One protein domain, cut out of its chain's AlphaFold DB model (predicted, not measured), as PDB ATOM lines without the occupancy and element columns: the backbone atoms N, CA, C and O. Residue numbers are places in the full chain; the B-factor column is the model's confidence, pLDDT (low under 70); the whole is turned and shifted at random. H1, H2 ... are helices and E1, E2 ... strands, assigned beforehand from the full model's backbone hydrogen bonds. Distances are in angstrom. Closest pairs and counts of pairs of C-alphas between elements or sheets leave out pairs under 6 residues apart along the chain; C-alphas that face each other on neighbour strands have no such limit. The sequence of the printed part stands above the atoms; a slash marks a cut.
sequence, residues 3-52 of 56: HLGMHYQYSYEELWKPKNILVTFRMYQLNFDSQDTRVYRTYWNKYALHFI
ATOM      1  N   HIS A   3      21.114  10.928 -74.879       89.25
ATOM      2  CA  HIS A   3      21.409  11.834 -73.751       89.25
ATOM      3  C   HIS A   3      21.292  13.332 -74.079       89.25
ATOM      4  O   HIS A   3      21.218  14.142 -73.165       89.25
ATOM      5  N   LEU A   4      21.270  13.703 -75.362       90.00
ATOM      6  CA  LEU A   4      21.082  15.081 -75.826       90.00
ATOM      7  C   LEU A   4      19.603  15.392 -76.124       90.00
ATOM      8  O   LEU A   4      19.312  16.410 -76.739       90.00
ATOM      9  N   GLY A   5      18.676  14.496 -75.758       90.44
ATOM     10  CA  GLY A   5      17.243  14.636 -76.039       90.44
ATOM     11  C   GLY A   5      16.849  14.352 -77.490       90.44
ATOM     12  O   GLY A   5      15.705  14.561 -77.861       90.44
ATOM     13  N   MET A   6      17.772  13.878 -78.331       92.56
ATOM     14  CA  MET A   6      17.464  13.577 -79.730       92.56
ATOM     15  C   MET A   6      16.861  12.181 -79.875       92.56
ATOM     16  O   MET A   6      17.367  11.208 -79.302       92.56
ATOM     17  N   HIS A   7      15.852  12.068 -80.733       92.12
ATOM     18  CA  HIS A   7      15.142  10.823 -80.997       92.12
ATOM     19  C   HIS A   7      15.644  10.167 -82.277       92.12
ATOM     20  O   HIS A   7      15.836  10.834 -83.296       92.12
ATOM     21  N   TYR A   8      15.865   8.855 -82.212       94.75
ATOM     22  CA  TYR A   8      16.145   8.050 -83.395       94.75
ATOM     23  C   TYR A   8      14.931   8.055 -84.324       94.75
ATOM     24  O   TYR A   8      13.802   7.959 -83.846       94.75
ATOM     25  N   GLN A   9      15.176   8.159 -85.631       95.12
ATOM     26  CA  GLN A   9      14.121   8.134 -86.641       95.12
ATOM     27  C   GLN A   9      14.292   6.965 -87.601       95.12
ATOM     28  O   GLN A   9      13.366   6.184 -87.773       95.12
ATOM     29  N   TYR A  10      15.453   6.854 -88.243       96.94
ATOM     30  CA  TYR A  10      15.747   5.800 -89.209       96.94
ATOM     31  C   TYR A  10      17.241   5.711 -89.500       96.94
ATOM     32  O   TYR A  10      18.020   6.598 -89.143       96.94
ATOM     33  N   SER A  11      17.619   4.657 -90.209       97.69
ATOM     34  CA  SER A  11      18.962   4.429 -90.717       97.69
ATOM     35  C   SER A  11      18.953   4.331 -92.238       97.69
ATOM     36  O   SER A  11      17.941   3.973 -92.841       97.69
ATOM     37  N   TYR A  12      20.064   4.687 -92.872       97.50
ATOM     38  CA  TYR A  12      20.248   4.551 -94.316       97.50
ATOM     39  C   TYR A  12      21.708   4.262 -94.652       97.50
ATOM     40  O   TYR A  12      22.612   4.621 -93.896       97.50
ATOM     41  N   GLU A  13      21.941   3.615 -95.788       97.38
ATOM     42  CA  GLU A  13      23.292   3.321 -96.255       97.38
ATOM     43  C   GLU A  13      23.777   4.354 -97.268       97.38
ATOM     44  O   GLU A  13      23.078   4.720 -98.216       97.38
ATOM     45  N   GLU A  14      25.013   4.806 -97.082       95.06
ATOM     46  CA  GLU A  14      25.684   5.715 -97.996       95.06
ATOM     47  C   GLU A  14      27.157   5.327 -98.153       95.06
ATOM     48  O   GLU A  14      27.839   4.939 -97.202       95.06
ATOM     49  N   LEU A  15      27.666   5.447 -99.382       94.56
ATOM     50  CA  LEU A  15      29.083   5.269 -99.663       94.56
ATOM     51  C   LEU A  15      29.857   6.493 -99.158       94.56
ATOM     52  O   LEU A  15      29.865   7.547 -99.798       94.56
ATOM     53  N   TRP A  16      30.549   6.352 -98.031       92.81
ATOM     54  CA  TRP A  16      31.300   7.447 -97.436       92.81
ATOM     55  C   TRP A  16      32.550   7.784 -98.260       92.81
ATOM     56  O   TRP A  16      33.489   6.990 -98.397       92.81
ATOM     57  N   LYS A  17      32.578   9.003 -98.804       90.12
ATOM     58  CA  LYS A  17      33.741   9.590 -99.485       90.12
ATOM     59  C   LYS A  17      34.576  10.378 -98.470       90.12
ATOM     60  O   LYS A  17      33.990  11.081 -97.648       90.12
ATOM     61  N   PRO A  18      35.921  10.288 -98.493       91.94
ATOM     62  CA  PRO A  18      36.801   9.784 -99.563       91.94
ATOM     63  C   PRO A  18      37.173   8.293 -99.483       91.94
ATOM     64  O   PRO A  18      37.868   7.797-100.364       91.94
ATOM     65  N   LYS A  19      36.746   7.565 -98.446       93.00
ATOM     66  CA  LYS A  19      37.238   6.199 -98.184       93.00
ATOM     67  C   LYS A  19      36.582   5.105 -99.031       93.00
ATOM     68  O   LYS A  19      37.074   3.986 -99.023       93.00
ATOM     69  N   ASN A  20      35.514   5.421 -99.766       93.56
ATOM     70  CA  ASN A  20      34.769   4.473-100.600       93.56
ATOM     71  C   ASN A  20      34.290   3.237 -99.819       93.56
ATOM     72  O   ASN A  20      34.293   2.133-100.354       93.56
ATOM     73  N   ILE A  21      33.873   3.427 -98.568       96.19
ATOM     74  CA  ILE A  21      33.297   2.358 -97.745       96.19
ATOM     75  C   ILE A  21      31.802   2.588 -97.566       96.19
ATOM     76  O   ILE A  21      31.360   3.732 -97.451       96.19
ATOM     77  N   LEU A  22      31.026   1.508 -97.570       95.19
ATOM     78  CA  LEU A  22      29.601   1.569 -97.276       95.19
ATOM     79  C   LEU A  22      29.422   1.747 -95.767       95.19
ATOM     80  O   LEU A  22      30.005   0.998 -94.983       95.19
ATOM     81  N   VAL A  23      28.666   2.765 -95.369       96.25
ATOM     82  CA  VAL A  23      28.412   3.086 -93.963       96.25
ATOM     83  C   VAL A  23      26.915   3.229 -93.755       96.25
ATOM     84  O   VAL A  23      26.232   3.896 -94.532       96.25
ATOM     85  N   THR A  24      26.417   2.640 -92.674       96.44
ATOM     86  CA  THR A  24      25.061   2.879 -92.184       96.44
ATOM     87  C   THR A  24      25.059   4.132 -91.314       96.44
ATOM     88  O   THR A  24      25.682   4.173 -90.251       96.44
ATOM     89  N   PHE A  25      24.359   5.170 -91.758       95.56
ATOM     90  CA  PHE A  25      24.133   6.388 -90.990       95.56
ATOM     91  C   PHE A  25      22.819   6.284 -90.224       95.56
ATOM     92  O   PHE A  25      21.819   5.810 -90.757       95.56
ATOM     93  N   ARG A  26      22.813   6.771 -88.979       96.06
ATOM     94  CA  ARG A  26      21.616   6.868 -88.133       96.06
ATOM     95  C   ARG A  26      21.157   8.312 -88.061       96.06
ATOM     96  O   ARG A  26      21.903   9.189 -87.622       96.06
ATOM     97  N   MET A  27      19.918   8.548 -88.463       95.56
ATOM     98  CA  MET A  27      19.282   9.848 -88.396       95.56
ATOM     99  C   MET A  27      18.649  10.026 -87.012       95.56
ATOM    100  O   MET A  27      17.772   9.263 -86.599       95.56
ATOM    101  N   TYR A  28      19.123  11.048 -86.303       95.12
ATOM    102  CA  TYR A  28      18.535  11.519 -85.057       95.12
ATOM    103  C   TYR A  28      17.986  12.923 -85.269       95.12
ATOM    104  O   TYR A  28      18.640  13.758 -85.895       95.12
ATOM    105  N   GLN A  29      16.818  13.194 -84.700       93.44
ATOM    106  CA  GLN A  29      16.144  14.476 -84.833       93.44
ATOM    107  C   GLN A  29      15.698  14.999 -83.471       93.44
ATOM    108  O   GLN A  29      15.325  14.233 -82.582       93.44
ATOM    109  N   LEU A  30      15.751  16.318 -83.337       92.75
ATOM    110  CA  LEU A  30      15.168  17.083 -82.248       92.75
ATOM    111  C   LEU A  30      14.359  18.211 -82.889       92.75
ATOM    112  O   LEU A  30      14.909  18.972 -83.687       92.75
ATOM    113  N   ASN A  31      13.069  18.278 -82.573       91.06
ATOM    114  CA  ASN A  31      12.186  19.349 -83.021       91.06
ATOM    115  C   ASN A  31      12.157  20.454 -81.967       91.06
ATOM    116  O   ASN A  31      12.119  20.179 -80.770       91.06
ATOM    117  N   PHE A  32      12.239  21.705 -82.419       88.56
ATOM    118  CA  PHE A  32      12.170  22.883 -81.545       88.56
ATOM    119  C   PHE A  32      10.783  23.525 -81.560       88.56
ATOM    120  O   PHE A  32      10.417  24.241 -80.632       88.56
ATOM    121  N   ASP A  33      10.013  23.271 -82.616       85.19
ATOM    122  CA  ASP A  33       8.569  23.381 -82.576       85.19
ATOM    123  C   ASP A  33       8.040  22.200 -81.757       85.19
ATOM    124  O   ASP A  33       8.518  21.082 -81.911       85.19
ATOM    125  N   SER A  34       7.061  22.418 -80.873       77.06
ATOM    126  CA  SER A  34       6.470  21.383 -79.998       77.06
ATOM    127  C   SER A  34       5.712  20.271 -80.755       77.06
ATOM    128  O   SER A  34       4.772  19.671 -80.239       77.06
ATOM    129  N   GLN A  35       6.057  20.045 -82.020       80.81
ATOM    130  CA  GLN A  35       5.461  19.113 -82.949       80.81
ATOM    131  C   GLN A  35       6.435  17.960 -83.216       80.81
ATOM    132  O   GLN A  35       7.103  17.881 -84.246       80.81
ATOM    133  N   ASP A  36       6.464  17.007 -82.291       77.00
ATOM    134  CA  ASP A  36       7.352  15.837 -82.353       77.00
ATOM    135  C   ASP A  36       7.011  14.839 -83.473       77.00
ATOM    136  O   ASP A  36       7.768  13.913 -83.747       77.00
ATOM    137  N   THR A  37       5.887  15.023 -84.169       83.56
ATOM    138  CA  THR A  37       5.437  14.111 -85.233       83.56
ATOM    139  C   THR A  37       6.156  14.324 -86.561       83.56
ATOM    140  O   THR A  37       6.157  13.435 -87.420       83.56
ATOM    141  N   ARG A  38       6.759  15.499 -86.777       90.38
ATOM    142  CA  ARG A  38       7.432  15.805 -88.037       90.38
ATOM    143  C   ARG A  38       8.773  15.088 -88.089       90.38
ATOM    144  O   ARG A  38       9.630  15.315 -87.244       90.38
ATOM    145  N   VAL A  39       8.992  14.313 -89.147       93.50
ATOM    146  CA  VAL A  39      10.271  13.645 -89.424       93.50
ATOM    147  C   VAL A  39      10.856  14.190 -90.721       93.50
ATOM    148  O   VAL A  39      10.182  14.230 -91.752       93.50
ATOM    149  N   TYR A  40      12.119  14.601 -90.691       93.94
ATOM    150  CA  TYR A  40      12.874  14.975 -91.877       93.94
ATOM    151  C   TYR A  40      13.193  13.723 -92.702       93.94
ATOM    152  O   TYR A  40      13.908  12.831 -92.251       93.94
ATOM    153  N   ARG A  41      12.662  13.643 -93.926       95.50
ATOM    154  CA  ARG A  41      12.726  12.442 -94.782       95.50
ATOM    155  C   ARG A  41      13.579  12.603 -96.037       95.50
ATOM    156  O   ARG A  41      13.531  11.748 -96.910       95.50
ATOM    157  N   THR A  42      14.360  13.672 -96.175       96.88
ATOM    158  CA  THR A  42      15.140  13.875 -97.408       96.88
ATOM    159  C   THR A  42      16.129  12.739 -97.648       96.88
ATOM    160  O   THR A  42      16.207  12.250 -98.769       96.88
ATOM    161  N   TYR A  43      16.843  12.275 -96.617       96.25
ATOM    162  CA  TYR A  43      17.766  11.146 -96.767       96.25
ATOM    163  C   TYR A  43      17.030   9.824 -96.954       96.25
ATOM    164  O   TYR A  43      17.394   9.061 -97.842       96.25
ATOM    165  N   TRP A  44      15.940   9.613 -96.216       96.56
ATOM    166  CA  TRP A  44      15.035   8.484 -96.438       96.56
ATOM    167  C   TRP A  44      14.597   8.379 -97.909       96.56
ATOM    168  O   TRP A  44      14.730   7.335 -98.528       96.56
ATOM    169  N   ASN A  45      14.158   9.481 -98.517       96.75
ATOM    170  CA  ASN A  45      13.707   9.482 -99.909       96.75
ATOM    171  C   ASN A  45      14.860   9.393-100.925       96.75
ATOM    172  O   ASN A  45      14.638   8.998-102.067       96.75
ATOM    173  N   LYS A  46      16.071   9.815-100.545       96.81
ATOM    174  CA  LYS A  46      17.236   9.877-101.437       96.81
ATOM    175  C   LYS A  46      17.937   8.528-101.578       96.81
ATOM    176  O   LYS A  46      18.385   8.197-102.673       96.81
ATOM    177  N   TYR A  47      18.089   7.788-100.483       95.88
ATOM    178  CA  TYR A  47      18.833   6.531-100.474       95.88
ATOM    179  C   TYR A  47      17.870   5.355-100.576       95.88
ATOM    180  O   TYR A  47      16.915   5.260 -99.812       95.88
ATOM    181  N   ALA A  48      18.127   4.453-101.526       93.25
ATOM    182  CA  ALA A  48      17.263   3.302-101.777       93.25
ATOM    183  C   ALA A  48      17.221   2.327-100.591       93.25
ATOM    184  O   ALA A  48      16.196   1.699-100.348       93.25
ATOM    185  N   LEU A  49      18.333   2.216 -99.861       96.00
ATOM    186  CA  LEU A  49      18.457   1.348 -98.701       96.00
ATOM    187  C   LEU A  49      18.338   2.190 -97.430       96.00
ATOM    188  O   LEU A  49      19.289   2.837 -96.986       96.00
ATOM    189  N   HIS A  50      17.126   2.204 -96.886       96.56
ATOM    190  CA  HIS A  50      16.766   2.841 -95.628       96.56
ATOM    191  C   HIS A  50      15.869   1.904 -94.817       96.56
ATOM    192  O   HIS A  50      15.090   1.135 -95.381       96.56
ATOM    193  N   PHE A  51      15.992   1.935 -93.493       97.19
ATOM    194  CA  PHE A  51      15.268   1.028 -92.603       97.19
ATOM    195  C   PHE A  51      15.192   1.566 -91.173       97.19
ATOM    196  O   PHE A  51      15.864   2.531 -90.811       97.19
ATOM    197  N   ILE A  52      14.346   0.931 -90.364       96.69
ATOM    198  CA  ILE A  52      14.217   1.190 -88.929       96.69
ATOM    199  C   ILE A  52      14.953   0.077 -88.187       96.69
ATOM    200  O   ILE A  52      14.644  -1.098 -88.374       96.69
TER     201      ILE A  52
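Overview. This is residues 3 to 52 of the 56 residues of an uncharacterized protein of bioreactor metagenome (UniProt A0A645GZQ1). A long two-stranded hairpin, E1 and E2, makes the length of one side, and the chain then swings out in a long loop and folds back to the short helix H1 near the bend of E1. The last residues return to E1, with residues 50 to 51 paired antiparallel to its residues 11 to 12. The printed part has 50 residues, with the order E1, E2, H1; the one sheet, E1 - E2, is antiparallel. The class is mixed, helices and strands, with 24 of the 50 residues in named elements. The whole is loose, with a radius of gyration of the C-alphas of 12.6 A, and elongated, spanning 39 by 24 by 17 A.

Along the chain. Find C-alpha 7 at (15.142, 10.823, -80.997); from there E1 runs 23.3 A through residues 7 to 16, bending by 66 degrees at residue 13. E2, residues 21 to 29, begins at (33.297, 2.358, -97.745) and runs 24.7 A. H1, residues 42 to 46, ends at C-alpha 46, (17.236, 9.877, -101.437).

Arrangement. Look first at the hairpin of E1 and E2, antiparallel with 157 degrees between their directions. N 9 and O 27 are 3.0 A apart, and N 16 and O 21 are 2.8 A apart, both within hydrogen-bond range. Next, see E1 and H1: their closest C-alphas, those of Tyr 12 and Trp 44, are 6.9 A apart. In H1 every O i to N i+4 pair is within hydrogen-bond range.

Size, cuts and confidence. The two C-alphas farthest apart are those of Asn 20 and Ser 34, 38.9 A. The link from E1 to E2 is tight, and that from E2 to H1, residues 30 to 41, is long. The printed part has no cut; its mean pLDDT is 93.1, and no printed residue is under 70.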